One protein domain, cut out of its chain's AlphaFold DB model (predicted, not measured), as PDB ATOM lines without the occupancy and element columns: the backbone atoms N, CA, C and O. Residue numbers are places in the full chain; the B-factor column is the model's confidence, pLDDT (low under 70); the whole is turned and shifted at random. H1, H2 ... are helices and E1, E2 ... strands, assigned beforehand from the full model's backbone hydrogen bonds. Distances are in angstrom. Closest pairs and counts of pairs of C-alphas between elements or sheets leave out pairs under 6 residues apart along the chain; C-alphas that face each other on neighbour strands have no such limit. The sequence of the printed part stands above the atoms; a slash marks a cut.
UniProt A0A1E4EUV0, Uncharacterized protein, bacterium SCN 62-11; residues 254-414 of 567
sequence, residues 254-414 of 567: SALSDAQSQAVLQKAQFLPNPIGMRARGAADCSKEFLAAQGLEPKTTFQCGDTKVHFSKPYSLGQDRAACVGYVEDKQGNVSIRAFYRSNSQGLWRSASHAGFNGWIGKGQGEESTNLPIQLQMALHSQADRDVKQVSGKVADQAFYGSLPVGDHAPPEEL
ATOM      1  N   SER A 254     110.461  68.266  77.732       87.62
ATOM      2  CA  SER A 254     110.528  67.683  76.392       87.62
ATOM      3  C   SER A 254     111.250  68.604  75.418       87.62
ATOM      4  O   SER A 254     111.148  69.832  75.479       87.62
ATOM      5  N   ALA A 255     112.026  67.995  74.522       91.62
ATOM      6  CA  ALA A 255     112.614  68.701  73.396       91.62
ATOM      7  C   ALA A 255     111.515  69.076  72.394       91.62
ATOM      8  O   ALA A 255     110.586  68.301  72.163       91.62
ATOM      9  N   LEU A 256     111.642  70.254  71.791       94.12
ATOM     10  CA  LEU A 256     110.767  70.699  70.714       94.12
ATOM     11  C   LEU A 256     111.346  70.267  69.366       94.12
ATOM     12  O   LEU A 256     112.547  70.406  69.127       94.12
ATOM     13  N   SER A 257     110.487  69.779  68.471       96.12
ATOM     14  CA  SER A 257     110.842  69.659  67.055       96.12
ATOM     15  C   SER A 257     110.992  71.044  66.423       96.12
ATOM     16  O   SER A 257     110.449  72.029  66.930       96.12
ATOM     17  N   ASP A 258     111.665  71.135  65.275       94.62
ATOM     18  CA  ASP A 258     111.835  72.417  64.580       94.62
ATOM     19  C   ASP A 258     110.488  73.072  64.240       94.62
ATOM     20  O   ASP A 258     110.315  74.273  64.435       94.62
ATOM     21  N   ALA A 259     109.491  72.281  63.830       95.88
ATOM     22  CA  ALA A 259     108.145  72.784  63.557       95.88
ATOM     23  C   ALA A 259     107.472  73.365  64.814       95.88
ATOM     24  O   ALA A 259     106.856  74.430  64.753       95.88
ATOM     25  N   GLN A 260     107.611  72.699  65.966       96.31
ATOM     26  CA  GLN A 260     107.072  73.197  67.235       96.31
ATOM     27  C   GLN A 260     107.811  74.456  67.700       96.31
ATOM     28  O   GLN A 260     107.171  75.425  68.103       96.31
ATOM     29  N   SER A 261     109.143  74.466  67.591       96.75
ATOM     30  CA  SER A 261     109.982  75.626  67.899       96.75
ATOM     31  C   SER A 261     109.551  76.846  67.085       96.75
ATOM     32  O   SER A 261     109.332  77.924  67.637       96.75
ATOM     33  N   GLN A 262     109.369  76.676  65.772       95.12
ATOM     34  CA  GLN A 262     108.906  77.752  64.897       95.12
ATOM     35  C   GLN A 262     107.490  78.211  65.255       95.12
ATOM     36  O   GLN A 262     107.242  79.412  65.302       95.12
ATOM     37  N   ALA A 263     106.570  77.298  65.577       95.50
ATOM     38  CA  ALA A 263     105.214  77.666  65.984       95.50
ATOM     39  C   ALA A 263     105.194  78.539  67.252       95.50
ATOM     40  O   ALA A 263     104.469  79.533  67.296       95.50
ATOM     41  N   VAL A 264     106.008  78.209  68.261       96.12
ATOM     42  CA  VAL A 264     106.153  79.035  69.475       96.12
ATOM     43  C   VAL A 264     106.750  80.398  69.123       96.12
ATOM     44  O   VAL A 264     106.232  81.428  69.548       96.12
ATOM     45  N   LEU A 265     107.799  80.416  68.302       93.62
ATOM     46  CA  LEU A 265     108.497  81.639  67.920       93.62
ATOM     47  C   LEU A 265     107.617  82.600  67.097       93.62
ATOM     48  O   LEU A 265     107.729  83.812  67.251       93.62
ATOM     49  N   GLN A 266     106.708  82.083  66.262       93.31
ATOM     50  CA  GLN A 266     105.751  82.903  65.504       93.31
ATOM     51  C   GLN A 266     104.683  83.555  66.391       93.31
ATOM     52  O   GLN A 266     104.230  84.654  66.082       93.31
ATOM     53  N   LYS A 267     104.288  82.895  67.484       94.38
ATOM     54  CA  LYS A 267     103.353  83.447  68.477       94.38
ATOM     55  C   LYS A 267     104.017  84.443  69.432       94.38
ATOM     56  O   LYS A 267     103.315  85.132  70.172       94.38
ATOM     57  N   ALA A 268     105.349  84.460  69.473       91.50
ATOM     58  CA  ALA A 268     106.112  85.219  70.444       91.50
ATOM     59  C   ALA A 268     105.966  86.727  70.210       91.50
ATOM     60  O   ALA A 268     106.182  87.236  69.110       91.50
ATOM     61  N   GLN A 269     105.588  87.438  71.267       85.88
ATOM     62  CA  GLN A 269     105.411  88.882  71.258       85.88
ATOM     63  C   GLN A 269     106.737  89.557  71.613       85.88
ATOM     64  O   GLN A 269     107.268  89.368  72.709       85.88
ATOM     65  N   PHE A 270     107.264  90.340  70.674       80.44
ATOM     66  CA  PHE A 270     108.497  91.108  70.837       80.44
ATOM     67  C   PHE A 270     108.159  92.551  71.190       80.44
ATOM     68  O   PHE A 270     107.274  93.155  70.581       80.44
ATOM     69  N   LEU A 271     108.884  93.103  72.158       67.69
ATOM     70  CA  LEU A 271     108.792  94.509  72.522       67.69
ATOM     71  C   LEU A 271     110.033  95.254  72.006       67.69
ATOM     72  O   LEU A 271     111.124  94.682  71.980       67.69
ATOM     73  N   PRO A 272     109.883  96.518  71.575       64.88
ATOM     74  CA  PRO A 272     111.018  97.355  71.206       64.88
ATOM     75  C   PRO A 272     111.980  97.555  72.386       64.88
ATOM     76  O   PRO A 272     111.543  97.697  73.529       64.88
ATOM     77  N   ASN A 273     113.288  97.643  72.116       63.62
ATOM     78  CA  ASN A 273     114.270  97.970  73.150       63.62
ATOM     79  C   ASN A 273     114.026  99.372  73.741       63.62
ATOM     80  O   ASN A 273     113.584 100.279  73.024       63.62
ATOM     81  N   PRO A 274     114.419  99.614  75.010       57.66
ATOM     82  CA  PRO A 274     114.350 100.943  75.606       57.66
ATOM     83  C   PRO A 274     115.156 101.952  74.794       57.66
ATOM     84  O   PRO A 274     116.266 101.647  74.351       57.66
ATOM     85  N   ILE A 275     114.661 103.190  74.699       58.00
ATOM     86  CA  ILE A 275     115.367 104.306  74.042       58.00
ATOM     87  C   ILE A 275     116.802 104.434  74.583       58.00
ATOM     88  O   ILE A 275     117.744 104.561  73.804       58.00
ATOM     89  N   GLY A 276     116.991 104.297  75.902       56.91
ATOM     90  CA  GLY A 276     118.310 104.354  76.540       56.91
ATOM     91  C   GLY A 276     119.268 103.214  76.160       56.91
ATOM     92  O   GLY A 276     120.479 103.422  76.152       56.91
ATOM     93  N   MET A 277     118.759 102.029  75.805       59.75
ATOM     94  CA  MET A 277     119.584 100.906  75.330       59.75
ATOM     95  C   MET A 277     119.850 101.001  73.824       59.75
ATOM     96  O   MET A 277     120.971 100.751  73.382       59.75
ATOM     97  N   ARG A 278     118.871 101.463  73.035       62.62
ATOM     98  CA  ARG A 278     119.074 101.791  71.613       62.62
ATOM     99  C   ARG A 278     120.127 102.886  71.433       62.62
ATOM    100  O   ARG A 278     120.970 102.773  70.550       62.62
ATOM    101  N   ALA A 279     120.151 103.884  72.322       56.38
ATOM    102  CA  ALA A 279     121.180 104.929  72.353       56.38
ATOM    103  C   ALA A 279     122.598 104.386  72.638       56.38
ATOM    104  O   ALA A 279     123.582 105.026  72.277       56.38
ATOM    105  N   ARG A 280     122.713 103.193  73.240       59.53
ATOM    106  CA  ARG A 280     123.976 102.458  73.444       59.53
ATOM    107  C   ARG A 280     124.266 101.434  72.335       59.53
ATOM    108  O   ARG A 280     125.217 100.668  72.448       59.53
ATOM    109  N   GLY A 281     123.465 101.416  71.267       59.12
ATOM    110  CA  GLY A 281     123.654 100.548  70.102       59.12
ATOM    111  C   GLY A 281     122.991  99.168  70.189       59.12
ATOM    112  O   GLY A 281     123.249  98.334  69.317       59.12
ATOM    113  N   ALA A 282     122.140  98.905  71.190       62.88
ATOM    114  CA  ALA A 282     121.398  97.646  71.286       62.88
ATOM    115  C   ALA A 282     120.228  97.620  70.284       62.88
ATOM    116  O   ALA A 282     119.241  98.344  70.442       62.88
ATOM    117  N   ALA A 283     120.332  96.779  69.253       70.00
ATOM    118  CA  ALA A 283     119.276  96.579  68.259       70.00
ATOM    119  C   ALA A 283     118.074  95.829  68.854       70.00
ATOM    120  O   ALA A 283     118.246  95.037  69.776       70.00
ATOM    121  N   ASP A 284     116.870  96.064  68.325       75.94
ATOM    122  CA  ASP A 284     115.669  95.349  68.768       75.94
ATOM    123  C   ASP A 284     115.818  93.835  68.566       75.94
ATOM    124  O   ASP A 284     116.444  93.369  67.607       75.94
ATOM    125  N   CYS A 285     115.242  93.054  69.476       83.19
ATOM    126  CA  CYS A 285     115.184  91.607  69.322       83.19
ATOM    127  C   CYS A 285     114.022  91.229  68.392       83.19
ATOM    128  O   CYS A 285     112.946  91.824  68.451       83.19
ATOM    129  N   SER A 286     114.239  90.241  67.526       88.00
ATOM    130  CA  SER A 286     113.219  89.717  66.616       88.00
ATOM    131  C   SER A 286     113.284  88.195  66.549       88.00
ATOM    132  O   SER A 286     114.285  87.577  66.927       88.00
ATOM    133  N   LYS A 287     112.226  87.575  66.022       89.75
ATOM    134  CA  LYS A 287     112.196  86.125  65.797       89.75
ATOM    135  C   LYS A 287     113.277  85.674  64.818       89.75
ATOM    136  O   LYS A 287     113.926  84.665  65.067       89.75
ATOM    137  N   GLU A 288     113.511  86.432  63.750       91.31
ATOM    138  CA  GLU A 288     114.542  86.138  62.751       91.31
ATOM    139  C   GLU A 288     115.931  86.205  63.382       91.31
ATOM    140  O   GLU A 288     116.754  85.326  63.142       91.31
ATOM    141  N   PHE A 289     116.170  87.207  64.235       92.50
ATOM    142  CA  PHE A 289     117.411  87.318  64.988       92.50
ATOM    143  C   PHE A 289     117.612  86.109  65.907       92.50
ATOM    144  O   PHE A 289     118.640  85.443  65.803       92.50
ATOM    145  N   LEU A 290     116.639  85.784  66.765       93.00
ATOM    146  CA  LEU A 290     116.774  84.665  67.703       93.00
ATOM    147  C   LEU A 290     116.992  83.338  66.970       93.00
ATOM    148  O   LEU A 290     117.910  82.605  67.330       93.00
ATOM    149  N   ALA A 291     116.236  83.074  65.903       92.69
ATOM    150  CA  ALA A 291     116.424  81.887  65.074       92.69
ATOM    151  C   ALA A 291     117.812  81.849  64.410       92.69
ATOM    152  O   ALA A 291     118.494  80.827  64.448       92.69
ATOM    153  N   ALA A 292     118.280  82.967  63.845       93.44
ATOM    154  CA  ALA A 292     119.600  83.043  63.217       93.44
ATOM    155  C   ALA A 292     120.748  82.820  64.217       93.44
ATOM    156  O   ALA A 292     121.814  82.335  63.839       93.44
ATOM    157  N   GLN A 293     120.539  83.158  65.492       94.12
ATOM    158  CA  GLN A 293     121.515  82.922  66.556       94.12
ATOM    159  C   GLN A 293     121.386  81.533  67.205       94.12
ATOM    160  O   GLN A 293     122.215  81.177  68.048       94.12
ATOM    161  N   GLY A 294     120.408  80.709  66.817       93.25
ATOM    162  CA  GLY A 294     120.157  79.420  67.468       93.25
ATOM    163  C   GLY A 294     119.581  79.571  68.883       93.25
ATOM    164  O   GLY A 294     119.898  78.764  69.761       93.25
ATOM    165  N   LEU A 295     118.851  80.661  69.130       94.19
ATOM    166  CA  LEU A 295     118.222  81.027  70.402       94.19
ATOM    167  C   LEU A 295     116.693  80.883  70.367       94.19
ATOM    168  O   LEU A 295     116.016  81.356  71.271       94.19
ATOM    169  N   GLU A 296     116.145  80.224  69.351       95.12
ATOM    170  CA  GLU A 296     114.757  79.768  69.294       95.12
ATOM    171  C   GLU A 296     114.430  78.756  70.421       95.12
ATOM    172  O   GLU A 296     115.344  78.139  70.986       95.12
ATOM    173  N   PRO A 297     113.146  78.555  70.784       95.81
ATOM    174  CA  PRO A 297     112.777  77.655  71.877       95.81
ATOM    175  C   PRO A 297     113.132  76.198  71.554       95.81
ATOM    176  O   PRO A 297     112.680  75.636  70.562       95.81
ATOM    177  N   LYS A 298     113.914  75.551  72.425       94.31
ATOM    178  CA  LYS A 298     114.393  74.169  72.232       94.31
ATOM    179  C   LYS A 298     113.793  73.164  73.194       94.31
ATOM    180  O   LYS A 298     113.714  71.979  72.877       94.31
ATOM    181  N   THR A 299     113.395  73.608  74.374       93.25
ATOM    182  CA  THR A 299     112.817  72.746  75.405       93.25
ATOM    183  C   THR A 299     111.546  73.379  75.924       93.25
ATOM    184  O   THR A 299     111.443  74.603  75.960       93.25
ATOM    185  N   THR A 300     110.588  72.550  76.320       93.06
ATOM    186  CA  THR A 300     109.336  72.985  76.926       93.06
ATOM    187  C   THR A 300     109.076  72.286  78.251       93.06
ATOM    188  O   THR A 300     109.518  71.158  78.488       93.06
ATOM    189  N   PHE A 301     108.353  72.992  79.109       88.75
ATOM    190  CA  PHE A 301     107.902  72.557  80.414       88.75
ATOM    191  C   PHE A 301     106.453  72.983  80.620       88.75
ATOM    192  O   PHE A 301     106.118  74.149  80.416       88.75
ATOM    193  N   GLN A 302     105.600  72.060  81.059       86.12
ATOM    194  CA  GLN A 302     104.206  72.346  81.393       86.12
ATOM    195  C   GLN A 302     104.047  72.478  82.911       86.12
ATOM    196  O   GLN A 302     104.386  71.560  83.658       86.12
ATOM    197  N   CYS A 303     103.442  73.575  83.366       77.31
ATOM    198  CA  CYS A 303     103.057  73.772  84.760       77.31
ATOM    199  C   CYS A 303     101.626  74.301  84.852       77.31
ATOM    200  O   CYS A 303     101.361  75.460  84.531       77.31
ATOM    201  N   GLY A 304     100.699  73.457  85.315       76.69
ATOM    202  CA  GLY A 304      99.271  73.780  85.276       76.69
ATOM    203  C   GLY A 304      98.840  74.056  83.837       76.69
ATOM    204  O   GLY A 304      99.143  73.255  82.956       76.69
ATOM    205  N   ASP A 305      98.229  75.214  83.597       81.62
ATOM    206  CA  ASP A 305      97.785  75.652  82.266       81.62
ATOM    207  C   ASP A 305      98.842  76.466  81.492       81.62
ATOM    208  O   ASP A 305      98.589  76.894  80.369       81.62
ATOM    209  N   THR A 306     100.027  76.692  82.067       85.94
ATOM    210  CA  THR A 306     101.095  77.505  81.462       85.94
ATOM    211  C   THR A 306     102.217  76.622  80.934       85.94
ATOM    212  O   THR A 306     102.681  75.716  81.631       85.94
ATOM    213  N   LYS A 307     102.710  76.918  79.726       92.06
ATOM    214  CA  LYS A 307     103.955  76.329  79.215       92.06
ATOM    215  C   LYS A 307     105.080  77.337  79.296       92.06
ATOM    216  O   LYS A 307     104.912  78.501  78.951       92.06
ATOM    217  N   VAL A 308     106.247  76.873  79.705       93.50
ATOM    218  CA  VAL A 308     107.485  77.636  79.617       93.50
ATOM    219  C   VAL A 308     108.387  76.917  78.637       93.50
ATOM    220  O   VAL A 308     108.853  75.811  78.905       93.50
ATOM    221  N   HIS A 309     108.621  77.549  77.493       95.12
ATOM    222  CA  HIS A 309     109.646  77.128  76.552       95.12
ATOM    223  C   HIS A 309     110.899  77.961  76.769       95.12
ATOM    224  O   HIS A 309     110.823  79.098  77.231       95.12
ATOM    225  N   PHE A 310     112.063  77.415  76.454       94.31
ATOM    226  CA  PHE A 310     113.310  78.152  76.605       94.31
ATOM    227  C   PHE A 310     114.334  77.757  75.550       94.31
ATOM    228  O   PHE A 310     114.350  76.627  75.047       94.31
ATOM    229  N   SER A 311     115.158  78.734  75.180       95.31
ATOM    230  CA  SER A 311     116.319  78.531  74.323       95.31
ATOM    231  C   SER A 311     117.371  77.684  75.035       95.31
ATOM    232  O   SER A 311     117.328  77.498  76.253       95.31
ATOM    233  N   LYS A 312     118.398  77.255  74.295       92.56
ATOM    234  CA  LYS A 312     119.638  76.820  74.946       92.56
ATOM    235  C   LYS A 312     120.195  77.944  75.837       92.56
ATOM    236  O   LYS A 312     120.114  79.113  75.431       92.56
ATOM    237  N   PRO A 313     120.781  77.619  77.002       94.69
ATOM    238  CA  PRO A 313     121.575  78.569  77.761       94.69
ATOM    239  C   PRO A 313     122.730  79.127  76.923       94.69
ATOM    240  O   PRO A 313     123.382  78.398  76.176       94.69
ATOM    241  N   TYR A 314     122.997  80.419  77.064       94.62
ATOM    242  CA  TYR A 314     124.102  81.124  76.432       94.62
ATOM    243  C   TYR A 314     124.877  81.960  77.452       94.62
ATOM    244  O   TYR A 314     124.363  82.316  78.515       94.62
ATOM    245  N   SER A 315     126.136  82.253  77.134       91.75
ATOM    246  CA  SER A 315     126.997  83.088  77.970       91.75
ATOM    247  C   SER A 315     126.595  84.559  77.854       91.75
ATOM    248  O   SER A 315     126.558  85.112  76.755       91.75
ATOM    249  N   LEU A 316     126.332  85.196  78.994       86.94
ATOM    250  CA  LEU A 316     126.160  86.645  79.136       86.94
ATOM    251  C   LEU A 316     127.501  87.338  79.478       86.94
ATOM    252  O   LEU A 316     127.537  88.531  79.763       86.94
ATOM    253  N   GLY A 317     128.616  86.595  79.469       82.38
ATOM    254  CA  GLY A 317     129.917  87.058  79.955       82.38
ATOM    255  C   GLY A 317     130.023  87.058  81.486       82.38
ATOM    256  O   GLY A 317     129.042  86.812  82.188       82.38
ATOM    257  N   GLN A 318     131.231  87.312  82.013       73.19
ATOM    258  CA  GLN A 318     131.512  87.345  83.466       73.19
ATOM    259  C   GLN A 318     131.009  86.075  84.194       73.19
ATOM    260  O   GLN A 318     130.385  86.151  85.255       73.19
ATOM    261  N   ASP A 319     131.203  84.916  83.555       76.25
ATOM    262  CA  ASP A 319     130.760  83.584  83.999       76.25
ATOM    263  C   ASP A 319     129.249  83.433  84.255       76.25
ATOM    264  O   ASP A 319     128.789  82.503  84.928       76.25
ATOM    265  N   ARG A 320     128.437  84.330  83.687       84.81
ATOM    266  CA  ARG A 320     126.984  84.309  83.827       84.81
ATOM    267  C   ARG A 320     126.323  83.629  82.636       84.81
ATOM    268  O   ARG A 320     126.632  83.925  81.486       84.81
ATOM    269  N   ALA A 321     125.364  82.755  82.922       91.38
ATOM    270  CA  ALA A 321     124.512  82.131  81.918       91.38
ATOM    271  C   ALA A 321     123.136  82.810  81.876       91.38
ATOM    272  O   ALA A 321     122.607  83.228  82.912       91.38
ATOM    273  N   ALA A 322     122.555  82.877  80.683       93.38
ATOM    274  CA  ALA A 322     121.197  83.335  80.432       93.38
ATOM    275  C   ALA A 322     120.496  82.425  79.415       93.38
ATOM    276  O   ALA A 322     121.145  81.664  78.706       93.38
ATOM    277  N   CYS A 323     119.172  82.482  79.334       94.88
ATOM    278  CA  CYS A 323     118.405  81.886  78.245       94.88
ATOM    279  C   CYS A 323     117.201  82.770  77.913       94.88
ATOM    280  O   CYS A 323     116.709  83.525  78.757       94.88
ATOM    281  N   VAL A 324     116.715  82.671  76.679       94.44
ATOM    282  CA  VAL A 324     115.453  83.302  76.294       94.44
ATOM    283  C   VAL A 324     114.319  82.393  76.751       94.44
ATOM    284  O   VAL A 324     114.278  81.220  76.385       94.44
ATOM    285  N   GLY A 325     113.428  82.923  77.580       94.94
ATOM    286  CA  GLY A 325     112.190  82.283  78.004       94.94
ATOM    287  C   GLY A 325     111.021  82.688  77.110       94.94
ATOM    288  O   GLY A 325     110.903  83.842  76.708       94.94
ATOM    289  N   TYR A 326     110.135  81.740  76.836       95.06
ATOM    290  CA  TYR A 326     108.907  81.909  76.067       95.06
ATOM    291  C   TYR A 326     107.758  81.351  76.902       95.06
ATOM    292  O   TYR A 326     107.579  80.137  77.005       95.06
ATOM    293  N   VAL A 327     107.006  82.230  77.549       92.94
ATOM    294  CA  VAL A 327     105.919  81.845  78.452       92.94
ATOM    295  C   VAL A 327     104.613  81.866  77.670       92.94
ATOM    296  O   VAL A 327     104.155  82.933  77.268       92.94
ATOM    297  N   GLU A 328     104.048  80.689  77.422       94.44
ATOM    298  CA  GLU A 328     102.769  80.504  76.733       94.44
ATOM    299  C   GLU A 328     101.639  80.388  77.763       94.44
ATOM    300  O   GLU A 328     101.638  79.477  78.600       94.44
ATOM    301  N   ASP A 329     100.692  81.325  77.714       88.25
ATOM    302  CA  ASP A 329      99.503  81.308  78.568       88.25
ATOM    303  C   ASP A 329      98.451  80.290  78.084       88.25
ATOM    304  O   ASP A 329      98.584  79.653  77.035       88.25
ATOM    305  N   LYS A 330      97.363  80.140  78.848       86.00
ATOM    306  CA  LYS A 330      96.271  79.207  78.523       86.00
ATOM    307  C   LYS A 330      95.515  79.563  77.234       86.00
ATOM    308  O   LYS A 330      94.803  78.719  76.698       86.00
ATOM    309  N   GLN A 331      95.637  80.801  76.753       87.50
ATOM    310  CA  GLN A 331      95.088  81.257  75.476       87.50
ATOM    311  C   GLN A 331      96.064  81.040  74.310       87.50
ATOM    312  O   GLN A 331      95.692  81.243  73.155       87.50
ATOM    313  N   GLY A 332      97.291  80.591  74.586       90.25
ATOM    314  CA  GLY A 332      98.327  80.356  73.591       90.25
ATOM    315  C   GLY A 332      99.126  81.604  73.214       90.25
ATOM    316  O   GLY A 332      99.865  81.547  72.230       90.25
ATOM    317  N   ASN A 333      98.999  82.717  73.946       90.00
ATOM    318  CA  ASN A 333      99.841  83.895  73.727       90.00
ATOM    319  C   ASN A 333     101.230  83.642  74.307       90.00
ATOM    320  O   ASN A 333     101.346  83.167  75.435       90.00
ATOM    321  N   VAL A 334     102.281  84.000  73.565       93.56
ATOM    322  CA  VAL A 334     103.665  83.749  73.978       93.56
ATOM    323  C   VAL A 334     104.365  85.058  74.331       93.56
ATOM    324  O   VAL A 334     104.615  85.908  73.480       93.56
ATOM    325  N   SER A 335     104.719  85.194  75.602       88.31
ATOM    326  CA  SER A 335     105.511  86.292  76.150       88.31
ATOM    327  C   SER A 335     106.998  85.943  76.164       88.31
ATOM    328  O   SER A 335     107.376  84.907  76.710       88.31
ATOM    329  N   ILE A 336     107.855  86.815  75.627       88.75
ATOM    330  CA  ILE A 336     109.314  86.633  75.701       88.75
ATOM    331  C   ILE A 336     109.855  87.207  77.013       88.75
ATOM    332  O   ILE A 336     109.428  88.276  77.455       88.75
ATOM    333  N   ARG A 337     110.772  86.481  77.654       88.94
ATOM    334  CA  ARG A 337     111.408  86.842  78.925       88.94
ATOM    335  C   ARG A 337     112.906  86.561  78.882       88.94
ATOM    336  O   ARG A 337     113.348  85.617  78.233       88.94
ATOM    337  N   ALA A 338     113.687  87.341  79.618       89.19
ATOM    338  CA  ALA A 338     115.100  87.061  79.834       89.19
ATOM    339  C   ALA A 338     115.278  86.303  81.154       89.19
ATOM    340  O   ALA A 338     114.997  86.840  82.228       89.19
ATOM    341  N   PHE A 339     115.747  85.058  81.084       92.69
ATOM    342  CA  PHE A 339     116.086  84.272  82.266       92.69
ATOM    343  C   PHE A 339     117.600  84.259  82.469       92.69
ATOM    344  O   PHE A 339     118.348  84.119  81.504       92.69
ATOM    345  N   TYR A 340     118.077  84.398  83.705       91.38
ATOM    346  CA  TYR A 340     119.512  84.411  84.013       91.38
ATOM    347  C   TYR A 340     119.843  83.705  85.317       91.38
ATOM    348  O   TYR A 340     119.030  83.691  86.239       91.38
ATOM    349  N   ARG A 341     121.062  83.173  85.421       90.88
ATOM    350  CA  ARG A 341     121.585  82.590  86.659       90.88
ATOM    351  C   ARG A 341     122.253  83.658  87.532       90.88
ATOM    352  O   ARG A 341     123.150  84.367  87.081       90.88
ATOM    353  N   SER A 342     121.822  83.768  88.785       85.88
ATOM    354  CA  SER A 342     122.403  84.643  89.807       85.88
ATOM    355  C   SER A 342     123.755  84.110  90.286       85.88
ATOM    356  O   SER A 342     123.866  82.930  90.598       85.88
ATOM    357  N   ASN A 343     124.758  84.983  90.411       80.44
ATOM    358  CA  ASN A 343     126.096  84.585  90.862       80.44
ATOM    359  C   ASN A 343     126.154  84.317  92.382       80.44
ATOM    360  O   ASN A 343     126.876  83.424  92.808       80.44
ATOM    361  N   SER A 344     125.419  85.056  93.223       76.94
ATOM    362  CA  SER A 344     125.496  84.863  94.684       76.94
ATOM    363  C   SER A 344     124.692  83.642  95.143       76.94
ATOM    364  O   SER A 344     125.231  82.740  95.780       76.94
ATOM    365  N   GLN A 345     123.410  83.567  94.766       83.50
ATOM    366  CA  GLN A 345     122.514  82.474  95.166       83.50
ATOM    367  C   GLN A 345     122.590  81.232  94.268       83.50
ATOM    368  O   GLN A 345     122.178  80.156  94.698       83.50
ATOM    369  N   GLY A 346     123.077  81.356  93.030       87.88
ATOM    370  CA  GLY A 346     123.093  80.250  92.069       87.88
ATOM    371  C   GLY A 346     121.722  79.902  91.478       87.88
ATOM    372  O   GLY A 346     121.607  78.881  90.812       87.88
ATOM    373  N   LEU A 347     120.683  80.712  91.701       91.75
ATOM    374  CA  LEU A 347     119.332  80.491  91.166       91.75
ATOM    375  C   LEU A 347     119.142  81.126  89.790       91.75
ATOM    376  O   LEU A 347     119.643  82.220  89.530       91.75
ATOM    377  N   TRP A 348     118.333  80.494  88.950       93.19
ATOM    378  CA  TRP A 348     117.756  81.092  87.754       93.19
ATOM    379  C   TRP A 348     116.600  82.031  88.093       93.19
ATOM    380  O   TRP A 348     115.735  81.722  88.916       93.19
ATOM    381  N   ARG A 349     116.568  83.186  87.438       89.56
ATOM    382  CA  ARG A 349     115.604  84.257  87.687       89.56
ATOM    383  C   ARG A 349     115.032  84.799  86.397       89.56
ATOM    384  O   ARG A 349     115.727  84.837  85.386       89.56
ATOM    385  N   SER A 350     113.796  85.273  86.469       88.25
ATOM    386  CA  SER A 350     113.177  86.114  85.451       88.25
ATOM    387  C   SER A 350     113.621  87.557  85.665       88.25
ATOM    388  O   SER A 350     113.381  88.138  86.722       88.25
ATOM    389  N   ALA A 351     114.333  88.133  84.699       81.25
ATOM    390  CA  ALA A 351     114.815  89.502  84.810       81.25
ATOM    391  C   ALA A 351     113.643  90.490  84.735       81.25
ATOM    392  O   ALA A 351     112.898  90.508  83.757       81.25
ATOM    393  N   SER A 352     113.496  91.325  85.768       69.00
ATOM    394  CA  SER A 352     112.374  92.262  85.882       69.00
ATOM    395  C   SER A 352     112.581  93.542  85.071       69.00
ATOM    396  O   SER A 352     111.650  94.033  84.448       69.00
ATOM    397  N   HIS A 353     113.792  94.110  85.106       65.69
ATOM    398  CA  HIS A 353     114.160  95.310  84.352       65.69
ATOM    399  C   HIS A 353     115.683  95.423  84.207       65.69
ATOM    400  O   HIS A 353     116.441  94.825  84.975       65.69
ATOM    401  N   ALA A 354     116.139  96.256  83.271       60.25
ATOM    402  CA  ALA A 354     117.522  96.720  83.207       60.25
ATOM    403  C   ALA A 354     117.611  98.147  83.761       60.25
ATOM    404  O   ALA A 354     116.855  99.028  83.364       60.25
ATOM    405  N   GLY A 355     118.515  98.377  84.709       53.59
ATOM    406  CA  GLY A 355     118.915  99.712  85.137       53.59
ATOM    407  C   GLY A 355     119.827 100.384  84.108       53.59
ATOM    408  O   GLY A 355     120.427  99.726  83.254       53.59
ATOM    409  N   PHE A 356     119.988 101.705  84.222       45.62
ATOM    410  CA  PHE A 356     120.731 102.533  83.261       45.62
ATOM    411  C   PHE A 356     122.178 102.079  82.999       45.62
ATOM    412  O   PHE A 356     122.699 102.337  81.921       45.62
ATOM    413  N   ASN A 357     122.824 101.366  83.927       50.78
ATOM    414  CA  ASN A 357     124.205 100.883  83.783       50.78
ATOM    415  C   ASN A 357     124.318  99.401  83.378       50.78
ATOM    416  O   ASN A 357     125.372  98.806  83.564       50.78
ATOM    417  N   GLY A 358     123.245  98.789  82.866       52.31
ATOM    418  CA  GLY A 358     123.222  97.357  82.529       52.31
ATOM    419  C   GLY A 358     123.027  96.437  83.742       52.31
ATOM    420  O   GLY A 358     122.968  95.218  83.590       52.31
ATOM    421  N   TRP A 359     122.878  97.015  84.940       58.28
ATOM    422  CA  TRP A 359     122.489  96.294  86.150       58.28
ATOM    423  C   TRP A 359     121.093  95.690  85.986       58.28
ATOM    424  O   TRP A 359     120.177  96.370  85.533       58.28
ATOM    425  N   ILE A 360     120.920  94.427  86.365       65.88
ATOM    426  CA  ILE A 360     119.632  93.738  86.264       65.88
ATOM    427  C   ILE A 360     118.890  93.916  87.586       65.88
ATOM    428  O   ILE A 360     119.396  93.540  88.644       65.88
ATOM    429  N   GLY A 361     117.688  94.483  87.498       56.81
ATOM    430  CA  GLY A 361     116.763  94.620  88.611       56.81
ATOM    431  C   GLY A 361     116.449  93.285  89.263       56.81
ATOM    432  O   GLY A 361     116.204  92.293  88.577       56.81
ATOM    433  N   LYS A 362     116.435  93.273  90.598       58.06
ATOM    434  CA  LYS A 362     116.045  92.111  91.406       58.06
ATOM    435  C   LYS A 362     114.563  92.133  91.824       58.06
ATOM    436  O   LYS A 362     114.176  91.327  92.656       58.06
ATOM    437  N   GLY A 363     113.750  93.035  91.261       53.56
ATOM    438  CA  GLY A 363     112.351  93.239  91.663       53.56
ATOM    439  C   GLY A 363     112.189  93.833  93.074       53.56
ATOM    440  O   GLY A 363     113.144  94.356  93.648       53.56
ATOM    441  N   GLN A 364     110.970  93.764  93.622       46.25
ATOM    442  CA  GLN A 364     110.675  93.988  95.048       46.25
ATOM    443  C   GLN A 364     110.890  92.651  95.778       46.25
ATOM    444  O   GLN A 364     110.002  91.803  95.788       46.25
ATOM    445  N   GLY A 365     112.102  92.438  96.297       56.59
ATOM    446  CA  GLY A 365     112.541  91.156  96.870       56.59
ATOM    447  C   GLY A 365     113.032  90.170  95.804       56.59
ATOM    448  O   GLY A 365     112.366  89.946  94.789       56.59
ATOM    449  N   GLU A 366     114.210  89.574  96.029       66.19
ATOM    450  CA  GLU A 366     114.860  88.674  95.062       66.19
ATOM    451  C   GLU A 366     114.001  87.430  94.757       66.19
ATOM    452  O   GLU A 366     114.071  86.861  93.666       66.19
ATOM    453  N   GLU A 367     113.145  87.057  95.705       72.44
ATOM    454  CA  GLU A 367     112.254  85.900  95.720       72.44
ATOM    455  C   GLU A 367     111.181  85.950  94.641       72.44
ATOM    456  O   GLU A 367     110.880  84.936  94.011       72.44
ATOM    457  N   SER A 368     110.636  87.143  94.395       72.56
ATOM    458  CA  SER A 368     109.563  87.374  93.419       72.56
ATOM    459  C   SER A 368     110.001  87.094  91.976       72.56
ATOM    460  O   SER A 368     109.174  86.866  91.092       72.56
ATOM    461  N   THR A 369     111.316  87.078  91.744       81.38
ATOM    462  CA  THR A 369     111.930  86.860  90.431       81.38
ATOM    463  C   THR A 369     112.466  85.446  90.236       81.38
ATOM    464  O   THR A 369     112.854  85.093  89.121       81.38
ATOM    465  N   ASN A 370     112.489  84.613  91.281       88.75
ATOM    466  CA  ASN A 370     112.993  83.247  91.183       88.75
ATOM    467  C   ASN A 370     112.095  82.397  90.275       88.75
ATOM    468  O   ASN A 370     110.866  82.389  90.401       88.75
ATOM    469  N   LEU A 371     112.715  81.648  89.359       90.94
ATOM    470  CA  LEU A 371     111.987  80.646  88.589       90.94
ATOM    471  C   LEU A 371     111.597  79.462  89.494       90.94
ATOM    472  O   LEU A 371     112.333  79.145  90.429       90.94
ATOM    473  N   PRO A 372     110.474  78.778  89.226       90.38
ATOM    474  CA  PRO A 372     110.052  77.583  89.950       90.38
ATOM    475  C   PRO A 372     111.138  76.520  90.100       90.38
ATOM    476  O   PRO A 372     111.937  76.330  89.180       90.38
ATOM    477  N   ILE A 373     111.105  75.759  91.198       91.56
ATOM    478  CA  ILE A 373     112.107  74.719  91.511       91.56
ATOM    479  C   ILE A 373     112.310  73.743  90.338       91.56
ATOM    480  O   ILE A 373     113.442  73.377  90.026       91.56
ATOM    481  N   GLN A 374     111.247  73.366  89.625       87.44
ATOM    482  CA  GLN A 374     111.343  72.495  88.450       87.44
ATOM    483  C   GLN A 374     112.187  73.123  87.330       87.44
ATOM    484  O   GLN A 374     113.024  72.447  86.736       87.44
ATOM    485  N   LEU A 375     112.000  74.417  87.052       90.19
ATOM    486  CA  LEU A 375     112.779  75.128  86.036       90.19
ATOM    487  C   LEU A 375     114.241  75.299  86.459       90.19
ATOM    488  O   LEU A 375     115.120  75.195  85.606       90.19
ATOM    489  N   GLN A 376     114.511  75.484  87.760       92.88
ATOM    490  CA  GLN A 376     115.881  75.491  88.295       92.88
ATOM    491  C   GLN A 376     116.618  74.208  87.904       92.88
ATOM    492  O   GLN A 376     117.715  74.267  87.349       92.88
ATOM    493  N   MET A 377     115.981  73.053  88.130       88.25
ATOM    494  CA  MET A 377     116.543  71.737  87.811       88.25
ATOM    495  C   MET A 377     116.921  71.613  86.332       88.25
ATOM    496  O   MET A 377     118.039  71.212  86.006       88.25
ATOM    497  N   ALA A 378     116.004  71.965  85.426       87.62
ATOM    498  CA  ALA A 378     116.251  71.824  83.994       87.62
ATOM    499  C   ALA A 378     117.309  72.784  83.472       87.62
ATOM    500  O   ALA A 378     118.205  72.359  82.743       87.62
ATOM    501  N   LEU A 379     117.225  74.063  83.837       91.75
ATOM    502  CA  LEU A 379     118.155  75.067  83.333       91.75
ATOM    503  C   LEU A 379     119.573  74.821  83.846       91.75
ATOM    504  O   LEU A 379     120.523  74.937  83.073       91.75
ATOM    505  N   HIS A 380     119.726  74.387  85.101       92.00
ATOM    506  CA  HIS A 380     121.020  73.928  85.605       92.00
ATOM    507  C   HIS A 380     121.530  72.714  84.845       92.00
ATOM    508  O   HIS A 380     122.661  72.744  84.373       92.00
ATOM    509  N   SER A 381     120.702  71.684  84.640       86.56
ATOM    510  CA  SER A 381     121.132  70.511  83.874       86.56
ATOM    511  C   SER A 381     121.519  70.848  82.431       86.56
ATOM    512  O   SER A 381     122.343  70.131  81.866       86.56
ATOM    513  N   GLN A 382     120.910  71.852  81.800       86.06
ATOM    514  CA  GLN A 382     121.282  72.261  80.446       86.06
ATOM    515  C   GLN A 382     122.561  73.096  80.437       86.06
ATOM    516  O   GLN A 382     123.438  72.843  79.615       86.06
ATOM    517  N   ALA A 383     122.698  74.035  81.372       86.25
ATOM    518  CA  ALA A 383     123.892  74.864  81.483       86.25
ATOM    519  C   ALA A 383     125.135  74.067  81.915       86.25
ATOM    520  O   ALA A 383     126.233  74.406  81.500       86.25
ATOM    521  N   ASP A 384     124.986  72.986  82.684       82.12
ATOM    522  CA  ASP A 384     126.102  72.084  83.023       82.12
ATOM    523  C   ASP A 384     126.613  71.316  81.787       82.12
ATOM    524  O   ASP A 384     127.781  70.954  81.706       82.12
ATOM    525  N   ARG A 385     125.733  71.062  80.805       80.94
ATOM    526  CA  ARG A 385     126.058  70.287  79.596       80.94
ATOM    527  C   ARG A 385     126.618  71.144  78.467       80.94
ATOM    528  O   ARG A 385     127.555  70.718  77.802       80.94
ATOM    529  N   ASP A 386     125.978  72.279  78.184       84.94
ATOM    530  CA  ASP A 386     126.238  73.060  76.970       84.94
ATOM    531  C   ASP A 386     125.750  74.513  77.126       84.94
ATOM    532  O   ASP A 386     124.587  74.828  76.861       84.94
ATOM    533  N   VAL A 387     126.645  75.413  77.556       90.19
ATOM    534  CA  VAL A 387     126.420  76.866  77.454       90.19
ATOM    535  C   VAL A 387     126.947  77.352  76.114       90.19
ATOM    536  O   VAL A 387     128.156  77.373  75.865       90.19
ATOM    537  N   LYS A 388     126.036  77.835  75.270       92.44
ATOM    538  CA  LYS A 388     126.379  78.408  73.973       92.44
ATOM    539  C   LYS A 388     127.222  79.675  74.150       92.44
ATOM    540  O   LYS A 388     126.808  80.632  74.806       92.44
ATOM    541  N   GLN A 389     128.377  79.721  73.494       93.19
ATOM    542  CA  GLN A 389     129.164  80.947  73.389       93.19
ATOM    543  C   GLN A 389     128.615  81.826  72.263       93.19
ATOM    544  O   GLN A 389     128.411  81.367  71.138       93.19
ATOM    545  N   VAL A 390     128.361  83.094  72.576       90.94
ATOM    546  CA  VAL A 390     127.875  84.110  71.638       90.94
ATOM    547  C   VAL A 390     128.694  85.387  71.808       90.94
ATOM    548  O   VAL A 390     129.317  85.598  72.846       90.94
ATOM    549  N   SER A 391     128.717  86.247  70.787       91.12
ATOM    550  CA  SER A 391     129.361  87.560  70.931       91.12
ATOM    551  C   SER A 391     128.626  88.414  71.969       91.12
ATOM    552  O   SER A 391     127.410  88.287  72.110       91.12
ATOM    553  N   GLY A 392     129.330  89.337  72.636       86.88
ATOM    554  CA  GLY A 392     128.707  90.251  73.606       86.88
ATOM    555  C   GLY A 392     127.523  91.025  73.016       86.88
ATOM    556  O   GLY A 392     126.467  91.088  73.624       86.88
ATOM    557  N   LYS A 393     127.636  91.479  71.759       85.38
ATOM    558  CA  LYS A 393     126.539  92.152  71.045       85.38
ATOM    559  C   LYS A 393     125.301  91.262  70.882       85.38
ATOM    560  O   LYS A 393     124.181  91.744  71.013       85.38
ATOM    561  N   VAL A 394     125.497  89.975  70.585       89.12
ATOM    562  CA  VAL A 394     124.397  89.003  70.470       89.12
ATOM    563  C   VAL A 394     123.783  88.722  71.837       89.12
ATOM    564  O   VAL A 394     122.559  88.703  71.944       89.12
ATOM    565  N   ALA A 395     124.613  88.540  72.869       89.38
ATOM    566  CA  ALA A 395     124.151  88.329  74.236       89.38
ATOM    567  C   ALA A 395     123.301  89.512  74.717       89.38
ATOM    568  O   ALA A 395     122.179  89.307  75.167       89.38
ATOM    569  N   ASP A 396     123.791  90.740  74.536       84.69
ATOM    570  CA  ASP A 396     123.092  91.965  74.921       84.69
ATOM    571  C   ASP A 396     121.774  92.123  74.155       84.69
ATOM    572  O   ASP A 396     120.734  92.383  74.757       84.69
ATOM    573  N   GLN A 397     121.782  91.920  72.834       85.75
ATOM    574  CA  GLN A 397     120.570  92.028  72.020       85.75
ATOM    575  C   GLN A 397     119.513  90.987  72.416       85.75
ATOM    576  O   GLN A 397     118.338  91.330  72.547       85.75
ATOM    577  N   ALA A 398     119.918  89.733  72.644       88.88
ATOM    578  CA  ALA A 398     119.010  88.675  73.078       88.88
ATOM    579  C   ALA A 398     118.490  88.921  74.498       88.88
ATOM    580  O   ALA A 398     117.296  88.765  74.748       88.88
ATOM    581  N   PHE A 399     119.367  89.314  75.422       87.31
ATOM    582  CA  PHE A 399     119.025  89.511  76.821       87.31
ATOM    583  C   PHE A 399     118.140  90.744  77.012       87.31
ATOM    584  O   PHE A 399     117.010  90.619  77.480       87.31
ATOM    585  N   TYR A 400     118.607  91.926  76.600       79.44
ATOM    586  CA  TYR A 400     117.879  93.179  76.807       79.44
ATOM    587  C   TYR A 400     116.620  93.279  75.945       79.44
ATOM    588  O   TYR A 400     115.617  93.799  76.424       79.44
ATOM    589  N   GLY A 401     116.626  92.723  74.731       78.00
ATOM    590  CA  GLY A 401     115.427  92.685  73.889       78.00
ATOM    591  C   GLY A 401     114.413  91.608  74.267       78.00
ATOM    592  O   GLY A 401     113.338  91.549  73.678       78.00
ATOM    593  N   SER A 402     114.732  90.786  75.267       78.75
ATOM    594  CA  SER A 402     113.784  89.883  75.926       78.75
ATOM    595  C   SER A 402     113.280  90.441  77.263       78.75
ATOM    596  O   SER A 402     112.574  89.742  77.993       78.75
ATOM    597  N   LEU A 403     113.640  91.681  77.613       76.19
ATOM    598  CA  LEU A 403     113.064  92.381  78.756       76.19
ATOM    599  C   LEU A 403     111.804  93.132  78.313       76.19
ATOM    600  O   LEU A 403     111.829  93.813  77.288       76.19
ATOM    601  N   PRO A 404     110.707  93.071  79.075       59.69
ATOM    602  CA  PRO A 404     109.594  93.986  78.870       59.69
ATOM    603  C   PRO A 404     109.983  95.404  79.315       59.69
ATOM    604  O   PRO A 404     110.617  95.588  80.354       59.69
ATOM    605  N   VAL A 405     109.646  96.410  78.502       48.56
ATOM    606  CA  VAL A 405     110.104  97.799  78.679       48.56
ATOM    607  C   VAL A 405     108.962  98.787  78.458       48.56
ATOM    608  O   VAL A 405     108.312  98.762  77.416       48.56
ATOM    609  N   GLY A 406     108.794  99.711  79.407       41.94
ATOM    610  CA  GLY A 406     108.009 100.940  79.278       41.94
ATOM    611  C   GLY A 406     108.008 101.759  80.578       41.94
ATOM    612  O   GLY A 406     108.261 101.206  81.646       41.94
ATOM    613  N   ASP A 407     107.661 103.052  80.498       36.41
ATOM    614  CA  ASP A 407     107.332 103.934  81.647       36.41
ATOM    615  C   ASP A 407     106.058 103.489  82.405       36.41
ATOM    616  O   ASP A 407     105.581 104.140  83.333       36.41
ATOM    617  N   HIS A 408     105.504 102.341  82.027       41.09
ATOM    618  CA  HIS A 408     104.382 101.684  82.667       41.09
ATOM    619  C   HIS A 408     104.920 100.481  83.457       41.09
ATOM    620  O   HIS A 408     104.944  99.344  82.998       41.09
ATOM    621  N   ALA A 409     105.448 100.858  84.625       37.38
ATOM    622  CA  ALA A 409     105.695 100.118  85.862       37.38
ATOM    623  C   ALA A 409     106.544  98.823  85.848       37.38
ATOM    624  O   ALA A 409     106.028  97.706  85.825       37.38
ATOM    625  N   PRO A 410     107.848  98.938  86.152       41.69
ATOM    626  CA  PRO A 410     108.489  98.066  87.129       41.69
ATOM    627  C   PRO A 410     108.239  98.632  88.550       41.69
ATOM    628  O   PRO A 410     107.572  99.648  88.732       41.69
ATOM    629  N   PRO A 411     108.913  98.142  89.587       44.41
ATOM    630  CA  PRO A 411     108.575  97.042  90.499       44.41
ATOM    631  C   PRO A 411     107.172  97.036  91.144       44.41
ATOM    632  O   PRO A 411     106.756  95.981  91.615       44.41
ATOM    633  N   GLU A 412     106.443  98.160  91.175       37.88
ATOM    634  CA  GLU A 412     105.166  98.255  91.910       37.88
ATOM    635  C   GLU A 412     104.043  97.404  91.311       37.88
ATOM    636  O   GLU A 412     103.175  96.930  92.042       37.88
ATOM    637  N   GLU A 413     104.032  97.210  89.990       42.22
ATOM    638  CA  GLU A 413     103.003  96.411  89.322       42.22
ATOM    639  C   GLU A 413     103.274  94.907  89.457       42.22
ATOM    640  O   GLU A 413     102.344  94.153  89.730       42.22
ATOM    641  N   LEU A 414     104.542  94.476  89.402       47.22
ATOM    642  CA  LEU A 414     104.920  93.093  89.712       47.22
ATOM    643  C   LEU A 414     104.619  92.764  91.185       47.22
ATOM    644  O   LEU A 414     104.090  91.696  91.460       47.22
TER     645      LEU A 414
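What this domain is: This is residues 254 to 414 of the 567 residues of an uncharacterized protein of bacterium SCN 62-11 (UniProt A0A1E4EUV0). A strongly twisted antiparallel sheet runs through the middle of the body, its core the long hairpin of E4 and E5, with H5 and H6 on either side of E4 and H1 packed across the strands. H2 and parts of the long unnamed stretches 351 to 365 and 401 to 414 lie at one end. The printed part has 161 residues with six named helices and six named strands, in the order H1 H2 H3 E1 E2 E3 E4 E5 E6 H4 H5 H6; the class is mixed, with 80 residues, under half, in named elements. The sheet is branched, E4 having three neighbours. The whole is compact, with a radius of gyration of the C-alphas of 14.6 A and spans of 37 by 33 by 32 A.

Where its parts are: H1, residues 258 to 267, begins at C-alpha 258 (111.835, 72.417, 64.580) and is 14.4 A long. H2, residues 275 to 278, and H3, residues 287 to 292, follow. The strands are E1, residues 299 to 303; E2, 306 to 310; E3, 314 to 317; E4, 320 to 328, 25.5 A long; E5, 334 to 341, 22.0 A long; and E6, 348 to 350. H4, residues 366 to 369, precedes H5, residues 373 to 385, 18.9 A long. H6, residues 392 to 400, ends at C-alpha 400 (117.879, 93.179, 76.807).

How they stand to each other: E3, E4, E5 and E6 form a meander, each strand the antiparallel neighbour of the one before. Between E4 and E5, N 325 and O 337 are 2.8 A apart, within hydrogen-bond range. E2 and E3 lie on one side of E4, with N 309 and O 326, and N 314 and O 322, each 2.8 A apart. E1 pairs with E2 through N 301 and O 308, 2.9 A, and E6 with E5 through N 349 and O 340, 2.8 A. H6 is on the sheet, over E3 and E4, at a height of 8.6 A; its closest C-alphas to E5 are those of Phe 399 and Ala 338, 5.5 A. H5 is on the sheet at a height of 8.0 A, over E4, slantwise to the strands. H1 is on it at 9.9 A, across the strands, and H4 only grazes it. H2 and H3 are not on it. H1, H3 and H6 have each O i to N i+4 pair within hydrogen-bond range, H5 has 8 of 9, and H2 and H4 are too short for such a pair.

The domain as a whole: The C-alphas of Ala 279 and Gly 304 are the two farthest apart, 40.2 A. The printed part has no cut, and the link from E6 to H4 is long. The mean pLDDT of the printed part is 80.6; residues 271 to 282, 352 to 366 and 404 to 414 are under 70.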